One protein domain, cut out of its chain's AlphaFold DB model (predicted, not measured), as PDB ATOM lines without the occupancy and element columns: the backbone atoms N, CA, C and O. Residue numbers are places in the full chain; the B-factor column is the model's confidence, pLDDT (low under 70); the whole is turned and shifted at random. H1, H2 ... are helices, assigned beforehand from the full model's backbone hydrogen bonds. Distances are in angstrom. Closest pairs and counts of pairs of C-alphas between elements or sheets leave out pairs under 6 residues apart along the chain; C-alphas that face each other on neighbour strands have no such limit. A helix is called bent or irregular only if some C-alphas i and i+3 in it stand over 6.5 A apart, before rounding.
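AT A GLANCE: This is residues 2 to 80 of the 125 residues of an uncharacterized protein of Bacillus sp. Y1 (UniProt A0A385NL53). Long H2, gently bent, makes the longest axis; H3 folds back from its last end, making an open V, and short H1 hooks off its first end. The printed part has 79 residues with three named helices, H1, H2, H3 in chain order; the class is all helix. It is extended, radius of gyration of the C-alphas 22.0 A, spanning 64 by 34 by 16 A.

IN THESE COORDINATES: H2, residues 13 to 52, was assigned as one helix by its hydrogen bonds but is bent: C-alphas 38 and 41 are 6.6 A apart. Its arms are H2a, residues 13 to 38, 37.4 A, from (316.979, 174.896, 192.819), and H2b, residues 41 to 52, 15.8 A, at a shallow tilt of 29 degrees. H3, residues 57 to 80, 36.2 A, ends at (320.183, 196.478, 225.459); it is only just irregular, C-alphas 77 and 80 being 6.7 A apart. H1 is residues 2 to 11, 14.9 A.

HOW THE PARTS SIT: H2b, with residues 46 to 50 alone, touches residues 57 to 60 of H3, a helical hairpin; the closest C-alphas, Val 50 and Pro 57, are 6.1 A apart. They run opposite ways at a shallow tilt of 34 degrees, only just short of steep. H1 and H2a are close but not clearly touching, closest C-alphas Phe 9 and Val 16, 6.1 A. H2a and H3 are apart. Every O i to N i+4 pair is within hydrogen-bond range in H1, H2a and H2b; in H3, 19 of 20.

THE WHOLE: The C-alphas farthest apart, Ser 11 and Gly 54, are 64.7 A apart. The printed part has no cut, and both links are tight. The model's pLDDT is under 70 at residues 2 to 13 and 74 to 80.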
ATOM      1  N   ILE A   2     312.840 191.795 191.514       64.00
ATOM      2  CA  ILE A   2     312.853 190.768 192.577       64.00
ATOM      3  C   ILE A   2     312.041 189.515 192.182       64.00
ATOM      4  O   ILE A   2     312.482 188.398 192.425       64.00
ATOM      5  N   GLU A   3     310.927 189.690 191.468       60.19
ATOM      6  CA  GLU A   3     310.079 188.583 190.986       60.19
ATOM      7  C   GLU A   3     310.789 187.686 189.953       60.19
ATOM      8  O   GLU A   3     310.715 186.465 190.034       60.19
ATOM      9  N   PHE A   4     311.587 188.270 189.052       61.81
ATOM     10  CA  PHE A   4     312.370 187.518 188.059       61.81
ATOM     11  C   PHE A   4     313.504 186.704 188.705       61.81
ATOM     12  O   PHE A   4     313.859 185.619 188.243       61.81
ATOM     13  N   LEU A   5     314.062 187.216 189.809       60.62
ATOM     14  CA  LEU A   5     315.041 186.491 190.616       60.62
ATOM     15  C   LEU A   5     314.398 185.319 191.364       60.62
ATOM     16  O   LEU A   5     315.021 184.266 191.449       60.62
ATOM     17  N   GLN A   6     313.162 185.470 191.853       63.34
ATOM     18  CA  GLN A   6     312.399 184.386 192.485       63.34
ATOM     19  C   GLN A   6     311.990 183.288 191.492       63.34
ATOM     20  O   GLN A   6     312.046 182.107 191.835       63.34
ATOM     21  N   GLU A   7     311.629 183.657 190.265       61.44
ATOM     22  CA  GLU A   7     311.201 182.714 189.228       61.44
ATOM     23  C   GLU A   7     312.377 181.887 188.666       61.44
ATOM     24  O   GLU A   7     312.262 180.670 188.495       61.44
ATOM     25  N   LEU A   8     313.564 182.494 188.518       58.56
ATOM     26  CA  LEU A   8     314.811 181.767 188.227       58.56
ATOM     27  C   LEU A   8     315.277 180.882 189.395       58.56
ATOM     28  O   LEU A   8     315.869 179.824 189.164       58.56
ATOM     29  N   PHE A   9     314.994 181.288 190.636       60.72
ATOM     30  CA  PHE A   9     315.294 180.502 191.835       60.72
ATOM     31  C   PHE A   9     314.511 179.187 191.860       60.72
ATOM     32  O   PHE A   9     315.085 178.137 192.133       60.72
ATOM     33  N   HIS A  10     313.216 179.244 191.529       62.41
ATOM     34  CA  HIS A  10     312.301 178.104 191.631       62.41
ATOM     35  C   HIS A  10     312.533 177.029 190.561       62.41
ATOM     36  O   HIS A  10     312.358 175.841 190.830       62.41
ATOM     37  N   SER A  11     312.940 177.422 189.349       63.62
ATOM     38  CA  SER A  11     313.145 176.478 188.240       63.62
ATOM     39  C   SER A  11     314.479 175.726 188.316       63.62
ATOM     40  O   SER A  11     314.625 174.696 187.660       63.62
ATOM     41  N   ASN A  12     315.459 176.229 189.074       66.69
ATOM     42  CA  ASN A  12     316.838 175.735 189.060       66.69
ATOM     43  C   ASN A  12     317.428 175.621 190.476       66.69
ATOM     44  O   ASN A  12     318.576 175.994 190.725       66.69
ATOM     45  N   ASN A  13     316.640 175.058 191.399       69.31
ATOM     46  CA  ASN A  13     316.979 174.896 192.819       69.31
ATOM     47  C   ASN A  13     318.414 174.389 193.049       69.31
ATOM     48  O   ASN A  13     319.122 174.900 193.907       69.31
ATOM     49  N   GLN A  14     318.893 173.441 192.240       73.75
ATOM     50  CA  GLN A  14     320.231 172.867 192.400       73.75
ATOM     51  C   GLN A  14     321.366 173.833 192.003       73.75
ATOM     52  O   GLN A  14     322.389 173.897 192.683       73.75
ATOM     53  N   LEU A  15     321.179 174.614 190.934       78.75
ATOM     54  CA  LEU A  15     322.153 175.608 190.469       78.75
ATOM     55  C   LEU A  15     322.213 176.793 191.438       78.75
ATOM     56  O   LEU A  15     323.284 177.282 191.786       78.75
ATOM     57  N   VAL A  16     321.054 177.203 191.936       80.31
ATOM     58  CA  VAL A  16     320.917 178.277 192.914       80.31
ATOM     59  C   VAL A  16     321.539 177.902 194.264       80.31
ATOM     60  O   VAL A  16     322.328 178.677 194.806       80.31
ATOM     61  N   THR A  17     321.272 176.699 194.785       81.81
ATOM     62  CA  THR A  17     321.920 176.202 196.011       81.81
ATOM     63  C   THR A  17     323.439 176.130 195.857       81.81
ATOM     64  O   THR A  17     324.165 176.483 196.786       81.81
ATOM     65  N   PHE A  18     323.935 175.738 194.680       83.69
ATOM     66  CA  PHE A  18     325.369 175.729 194.397       83.69
ATOM     67  C   PHE A  18     325.976 177.139 194.446       83.69
ATOM     68  O   PHE A  18     326.985 177.344 195.120       83.69
ATOM     69  N   ILE A  19     325.338 178.129 193.809       86.81
ATOM     70  CA  ILE A  19     325.796 179.529 193.844       86.81
ATOM     71  C   ILE A  19     325.824 180.061 195.281       86.81
ATOM     72  O   ILE A  19     326.826 180.639 195.696       86.81
ATOM     73  N   ILE A  20     324.769 179.825 196.065       86.69
ATOM     74  CA  ILE A  20     324.700 180.263 197.469       86.69
ATOM     75  C   ILE A  20     325.806 179.609 198.299       86.69
ATOM     76  O   ILE A  20     326.462 180.291 199.085       86.69
ATOM     77  N   GLY A  21     326.064 178.314 198.093       86.56
ATOM     78  CA  GLY A  21     327.155 177.603 198.759       86.56
ATOM     79  C   GLY A  21     328.527 178.205 198.445       86.56
ATOM     80  O   GLY A  21     329.322 178.437 199.355       86.56
ATOM     81  N   VAL A  22     328.790 178.530 197.176       90.25
ATOM     82  CA  VAL A  22     330.045 179.173 196.755       90.25
ATOM     83  C   VAL A  22     330.190 180.567 197.370       90.25
ATOM     84  O   VAL A  22     331.259 180.897 197.887       90.25
ATOM     85  N   VAL A  23     329.121 181.369 197.377       91.56
ATOM     86  CA  VAL A  23     329.119 182.698 198.010       91.56
ATOM     87  C   VAL A  23     329.390 182.586 199.511       91.56
ATOM     88  O   VAL A  23     330.202 183.338 200.046       91.56
ATOM     89  N   PHE A  24     328.785 181.610 200.189       91.81
ATOM     90  CA  PHE A  24     328.991 181.395 201.620       91.81
ATOM     91  C   PHE A  24     330.442 181.021 201.947       91.81
ATOM     92  O   PHE A  24     331.044 181.585 202.861       91.81
ATOM     93  N   ILE A  25     331.048 180.133 201.154       91.56
ATOM     94  CA  ILE A  25     332.471 179.791 201.284       91.56
ATOM     95  C   ILE A  25     333.339 181.033 201.057       91.56
ATOM     96  O   ILE A  25     334.280 181.272 201.812       91.56
ATOM     97  N   PHE A  26     333.012 181.854 200.058       92.44
ATOM     98  CA  PHE A  26     333.751 183.081 199.769       92.44
ATOM     99  C   PHE A  26     333.705 184.073 200.939       92.44
ATOM    100  O   PHE A  26     334.724 184.680 201.276       92.44
ATOM    101  N   ILE A  27     332.555 184.188 201.609       91.88
ATOM    102  CA  ILE A  27     332.401 184.991 202.829       91.88
ATOM    103  C   ILE A  27     333.293 184.442 203.945       91.88
ATOM    104  O   ILE A  27     334.078 185.202 204.509       91.88
ATOM    105  N   ILE A  28     333.246 183.135 204.226       92.56
ATOM    106  CA  ILE A  28     334.088 182.521 205.268       92.56
ATOM    107  C   ILE A  28     335.572 182.774 204.983       92.56
ATOM    108  O   ILE A  28     336.299 183.234 205.861       92.56
ATOM    109  N   VAL A  29     336.026 182.524 203.752       93.62
ATOM    110  CA  VAL A  29     337.422 182.748 203.349       93.62
ATOM    111  C   VAL A  29     337.810 184.220 203.508       93.62
ATOM    112  O   VAL A  29     338.911 184.524 203.973       93.62
ATOM    113  N   SER A  30     336.901 185.138 203.178       90.25
ATOM    114  CA  SER A  30     337.119 186.578 203.346       90.25
ATOM    115  C   SER A  30     337.250 186.968 204.818       90.25
ATOM    116  O   SER A  30     338.170 187.710 205.172       90.25
ATOM    117  N   ILE A  31     336.398 186.421 205.691       92.38
ATOM    118  CA  ILE A  31     336.465 186.641 207.140       92.38
ATOM    119  C   ILE A  31     337.777 186.090 207.698       92.38
ATOM    120  O   ILE A  31     338.501 186.817 208.374       92.38
ATOM    121  N   VAL A  32     338.131 184.844 207.376       93.00
ATOM    122  CA  VAL A  32     339.375 184.218 207.850       93.00
ATOM    123  C   VAL A  32     340.590 185.035 207.414       93.00
ATOM    124  O   VAL A  32     341.459 185.331 208.234       93.00
ATOM    125  N   ARG A  33     340.636 185.471 206.149       91.75
ATOM    126  CA  ARG A  33     341.717 186.325 205.639       91.75
ATOM    127  C   ARG A  33     341.788 187.663 206.376       91.75
ATOM    128  O   ARG A  33     342.889 188.142 206.656       91.75
ATOM    129  N   SER A  34     340.638 188.253 206.689       92.00
ATOM    130  CA  SER A  34     340.546 189.498 207.453       92.00
ATOM    131  C   SER A  34     341.084 189.328 208.877       92.00
ATOM    132  O   SER A  34     341.990 190.054 209.285       92.00
ATOM    133  N   ILE A  35     340.617 188.298 209.592       91.25
ATOM    134  CA  ILE A  35     341.063 187.976 210.955       91.25
ATOM    135  C   ILE A  35     342.569 187.735 210.978       91.25
ATOM    136  O   ILE A  35     343.259 188.271 211.837       91.25
ATOM    137  N   PHE A  36     343.106 186.982 210.015       91.88
ATOM    138  CA  PHE A  36     344.537 186.690 209.971       91.88
ATOM    139  C   PHE A  36     345.377 187.959 209.785       91.88
ATOM    140  O   PHE A  36     346.387 188.148 210.464       91.88
ATOM    141  N   ARG A  37     344.935 188.868 208.903       91.00
ATOM    142  CA  ARG A  37     345.598 190.162 208.690       91.00
ATOM    143  C   ARG A  37     345.555 191.035 209.944       91.00
ATOM    144  O   ARG A  37     346.518 191.748 210.209       91.00
ATOM    145  N   MET A  38     344.465 190.962 210.704       90.12
ATOM    146  CA  MET A  38     344.304 191.702 211.950       90.12
ATOM    147  C   MET A  38     345.109 191.086 213.098       90.12
ATOM    148  O   MET A  38     345.692 191.825 213.876       90.12
ATOM    149  N   ALA A  39     345.198 189.757 213.182       89.00
ATOM    150  CA  ALA A  39     345.908 189.034 214.236       89.00
ATOM    151  C   ALA A  39     347.438 189.149 214.125       89.00
ATOM    152  O   ALA A  39     348.128 189.182 215.143       89.00
ATOM    153  N   LEU A  40     347.973 189.241 212.905       90.31
ATOM    154  CA  LEU A  40     349.413 189.307 212.639       90.31
ATOM    155  C   LEU A  40     350.152 190.391 213.456       90.31
ATOM    156  O   LEU A  40     351.124 190.040 214.127       90.31
ATOM    157  N   PRO A  41     349.722 191.670 213.490       90.81
ATOM    158  CA  PRO A  41     350.373 192.679 214.326       90.81
ATOM    159  C   PRO A  41     350.303 192.359 215.827       90.81
ATOM    160  O   PRO A  41     351.289 192.578 216.526       90.81
ATOM    161  N   PHE A  42     349.203 191.788 216.330       88.12
ATOM    162  CA  PHE A  42     349.108 191.393 217.744       88.12
ATOM    163  C   PHE A  42     350.112 190.300 218.105       88.12
ATOM    164  O   PHE A  42     350.728 190.365 219.167       88.12
ATOM    165  N   VAL A  43     350.326 189.328 217.213       88.19
ATOM    166  CA  VAL A  43     351.339 188.280 217.407       88.19
ATOM    167  C   VAL A  43     352.741 188.886 217.453       88.19
ATOM    168  O   VAL A  43     353.522 188.536 218.335       88.19
ATOM    169  N   VAL A  44     353.052 189.825 216.555       90.88
ATOM    170  CA  VAL A  44     354.354 190.512 216.544       90.88
ATOM    171  C   VAL A  44     354.566 191.301 217.838       90.88
ATOM    172  O   VAL A  44     355.616 191.170 218.460       90.88
ATOM    173  N   ILE A  45     353.569 192.065 218.292       88.81
ATOM    174  CA  ILE A  45     353.645 192.835 219.545       88.81
ATOM    175  C   ILE A  45     353.808 191.906 220.753       88.81
ATOM    176  O   ILE A  45     354.646 192.163 221.618       88.81
ATOM    177  N   GLY A  46     353.046 190.810 220.805       85.19
ATOM    178  CA  GLY A  46     353.155 189.810 221.866       85.19
ATOM    179  C   GLY A  46     354.543 189.174 221.913       85.19
ATOM    180  O   GLY A  46     355.137 189.060 222.983       85.19
ATOM    181  N   LEU A  47     355.102 188.834 220.751       86.88
ATOM    182  CA  LEU A  47     356.452 188.289 220.650       86.88
ATOM    183  C   LEU A  47     357.506 189.310 221.095       86.88
ATOM    184  O   LEU A  47     358.419 188.954 221.834       86.88
ATOM    185  N   VAL A  48     357.354 190.584 220.724       87.88
ATOM    186  CA  VAL A  48     358.250 191.657 221.176       87.88
ATOM    187  C   VAL A  48     358.188 191.837 222.696       87.88
ATOM    188  O   VAL A  48     359.230 191.953 223.334       87.88
ATOM    189  N   MET A  49     356.995 191.798 223.295       83.69
ATOM    190  CA  MET A  49     356.813 191.872 224.752       83.69
ATOM    191  C   MET A  49     357.516 190.732 225.496       83.69
ATOM    192  O   MET A  49     358.144 190.965 226.527       83.69
ATOM    193  N   VAL A  50     357.460 189.510 224.967       84.50
ATOM    194  CA  VAL A  50     358.130 188.360 225.593       84.50
ATOM    195  C   VAL A  50     359.648 188.422 225.396       84.50
ATOM    196  O   VAL A  50     360.403 188.219 226.342       84.50
ATOM    197  N   VAL A  51     360.111 188.729 224.179       84.00
ATOM    198  CA  VAL A  51     361.536 188.653 223.810       84.00
ATOM    199  C   VAL A  51     362.338 189.869 224.277       84.00
ATOM    200  O   VAL A  51     363.450 189.702 224.770       84.00
ATOM    201  N   PHE A  52     361.806 191.087 224.127       81.69
ATOM    202  CA  PHE A  52     362.540 192.324 224.429       81.69
ATOM    203  C   PHE A  52     362.252 192.882 225.823       81.69
ATOM    204  O   PHE A  52     363.148 193.468 226.422       81.69
ATOM    205  N   LEU A  53     361.034 192.711 226.347       78.19
ATOM    206  CA  LEU A  53     360.684 193.183 227.694       78.19
ATOM    207  C   LEU A  53     360.834 192.095 228.768       78.19
ATOM    208  O   LEU A  53     360.684 192.388 229.952       78.19
ATOM    209  N   GLY A  54     361.145 190.854 228.379       74.44
ATOM    210  CA  GLY A  54     361.346 189.743 229.312       74.44
ATOM    211  C   GLY A  54     360.084 189.351 230.083       74.44
ATOM    212  O   GLY A  54     360.180 188.684 231.112       74.44
ATOM    213  N   HIS A  55     358.903 189.770 229.616       78.44
ATOM    214  CA  HIS A  55     357.647 189.337 230.211       78.44
ATOM    215  C   HIS A  55     357.434 187.849 229.953       78.44
ATOM    216  O   HIS A  55     357.560 187.372 228.824       78.44
ATOM    217  N   SER A  56     357.047 187.117 230.996       78.12
ATOM    218  CA  SER A  56     356.646 185.727 230.843       78.12
ATOM    219  C   SER A  56     355.431 185.638 229.909       78.12
ATOM    220  O   SER A  56     354.518 186.465 230.013       78.12
ATOM    221  N   PRO A  57     355.365 184.630 229.021       73.69
ATOM    222  CA  PRO A  57     354.213 184.422 228.139       73.69
ATOM    223  C   PRO A  57     352.881 184.382 228.903       73.69
ATOM    224  O   PRO A  57     351.861 184.879 228.422       73.69
ATOM    225  N   ASP A  58     352.914 183.851 230.127       77.88
ATOM    226  CA  ASP A  58     351.761 183.766 231.021       77.88
ATOM    227  C   ASP A  58     351.243 185.138 231.471       77.88
ATOM    228  O   ASP A  58     350.031 185.328 231.584       77.88
ATOM    229  N   ASP A  59     352.118 186.130 231.656       78.69
ATOM    230  CA  ASP A  59     351.712 187.485 232.044       78.69
ATOM    231  C   ASP A  59     351.003 188.208 230.898       78.69
ATOM    232  O   ASP A  59     349.986 188.874 231.110       78.69
ATOM    233  N   VAL A  60     351.504 188.046 229.669       78.31
ATOM    234  CA  VAL A  60     350.882 188.612 228.462       78.31
ATOM    235  C   VAL A  60     349.506 187.977 228.237       78.31
ATOM    236  O   VAL A  60     348.527 188.682 227.977       78.31
ATOM    237  N   MET A  61     349.404 186.659 228.423       81.19
ATOM    238  CA  MET A  61     348.142 185.925 228.331       81.19
ATOM    239  C   MET A  61     347.140 186.360 229.412       81.19
ATOM    240  O   MET A  61     345.971 186.604 229.107       81.19
ATOM    241  N   ASN A  62     347.577 186.486 230.668       84.31
ATOM    242  CA  ASN A  62     346.712 186.887 231.776       84.31
ATOM    243  C   ASN A  62     346.184 188.313 231.603       84.31
ATOM    244  O   ASN A  62     344.994 188.552 231.811       84.31
ATOM    245  N   LYS A  63     347.030 189.245 231.149       81.50
ATOM    246  CA  LYS A  63     346.598 190.606 230.802       81.50
ATOM    247  C   LYS A  63     345.599 190.588 229.647       81.50
ATOM    248  O   LYS A  63     344.546 191.205 229.757       81.50
ATOM    249  N   GLY A  64     345.862 189.816 228.590       80.06
ATOM    250  CA  GLY A  64     344.934 189.655 227.466       80.06
ATOM    251  C   GLY A  64     343.548 189.162 227.897       80.06
ATOM    252  O   GLY A  64     342.536 189.735 227.497       80.06
ATOM    253  N   LYS A  65     343.486 188.159 228.782       83.94
ATOM    254  CA  LYS A  65     342.219 187.658 229.342       83.94
ATOM    255  C   LYS A  65     341.463 188.727 230.136       83.94
ATOM    256  O   LYS A  65     340.245 188.813 230.011       83.94
ATOM    257  N   GLN A  66     342.168 189.553 230.911       83.88
ATOM    258  CA  GLN A  66     341.552 190.658 231.654       83.88
ATOM    259  C   GLN A  66     340.966 191.723 230.718       83.88
ATOM    260  O   GLN A  66     339.842 192.166 230.945       83.88
ATOM    261  N   PHE A  67     341.665 192.079 229.635       81.38
ATOM    262  CA  PHE A  67     341.144 193.021 228.637       81.38
ATOM    263  C   PHE A  67     339.906 192.482 227.910       81.38
ATOM    264  O   PHE A  67     338.949 193.225 227.702       81.38
ATOM    265  N   ILE A  68     339.881 191.189 227.570       81.88
ATOM    266  CA  ILE A  68     338.708 190.561 226.944       81.88
ATOM    267  C   ILE A  68     337.520 190.537 227.912       81.88
ATOM    268  O   ILE A  68     336.408 190.861 227.504       81.88
ATOM    269  N   ALA A  69     337.747 190.214 229.188       79.88
ATOM    270  CA  ALA A  69     336.696 190.224 230.207       79.88
ATOM    271  C   ALA A  69     336.120 191.634 230.446       79.88
ATOM    272  O   ALA A  69     334.921 191.794 230.653       79.88
ATOM    273  N   GLN A  70     336.954 192.673 230.377       78.62
ATOM    274  CA  GLN A  70     336.493 194.063 230.448       78.62
ATOM    275  C   GLN A  70     335.698 194.462 229.199       78.62
ATOM    276  O   GLN A  70     334.636 195.072 229.314       78.62
ATOM    277  N   GLY A  71     336.161 194.059 228.013       74.75
ATOM    278  CA  GLY A  71     335.441 194.279 226.760       74.75
ATOM    279  C   GLY A  71     334.091 193.557 226.705       74.75
ATOM    280  O   GLY A  71     333.118 194.133 226.227       74.75
ATOM    281  N   SER A  72     333.989 192.333 227.235       70.75
ATOM    282  CA  SER A  72     332.727 191.582 227.244       70.75
ATOM    283  C   SER A  72     331.664 192.217 228.134       70.75
ATOM    284  O   SER A  72     330.491 192.172 227.778       70.75
ATOM    285  N   ASN A  73     332.064 192.832 229.251       70.38
ATOM    286  CA  ASN A  73     331.135 193.566 230.112       70.38
ATOM    287  C   ASN A  73     330.611 194.825 229.403       70.38
ATOM    288  O   ASN A  73     329.409 195.059 229.399       70.38
ATOM    289  N   LEU A  74     331.474 195.563 228.690       67.25
ATOM    290  CA  LEU A  74     331.041 196.705 227.872       67.25
ATOM    291  C   LEU A  74     330.061 196.301 226.761       67.25
ATOM    292  O   LEU A  74     329.098 197.012 226.492       67.25
ATOM    293  N   ILE A  75     330.294 195.162 226.105       68.25
ATOM    294  CA  ILE A  75     329.405 194.666 225.043       68.25
ATOM    295  C   ILE A  75     328.054 194.220 225.624       68.25
ATOM    296  O   ILE A  75     327.026 194.427 224.983       68.25
ATOM    297  N   GLN A  76     328.034 193.642 226.829       66.19
ATOM    298  CA  GLN A  76     326.794 193.288 227.529       66.19
ATOM    299  C   GLN A  76     325.988 194.522 227.954       66.19
ATOM    300  O   GLN A  76     324.767 194.503 227.830       66.19
ATOM    301  N   ASP A  77     326.654 195.604 228.359       64.88
ATOM    302  CA  ASP A  77     325.990 196.867 228.702       64.88
ATOM    303  C   ASP A  77     325.449 197.614 227.465       64.88
ATOM    304  O   ASP A  77     324.461 198.341 227.549       64.88
ATOM    305  N   LEU A  78     326.050 197.403 226.289       63.66
ATOM    306  CA  LEU A  78     325.606 197.980 225.009       63.66
ATOM    307  C   LEU A  78     324.578 197.110 224.260       63.66
ATOM    308  O   LEU A  78     323.876 197.598 223.375       63.66
ATOM    309  N   LEU A  79     324.452 195.834 224.627       64.44
ATOM    310  CA  LEU A  79     323.464 194.891 224.096       64.44
ATOM    311  C   LEU A  79     322.006 195.390 224.210       64.44
ATOM    312  O   LEU A  79     321.304 195.347 223.197       64.44
ATOM    313  N   PRO A  80     321.535 195.927 225.360       65.38
ATOM    314  CA  PRO A  80     320.183 196.478 225.459       65.38
ATOM    315  C   PRO A  80     319.970 197.733 224.595       65.38
ATOM    316  O   PRO A  80     318.853 197.965 224.136       65.38
TER     317      PRO A  80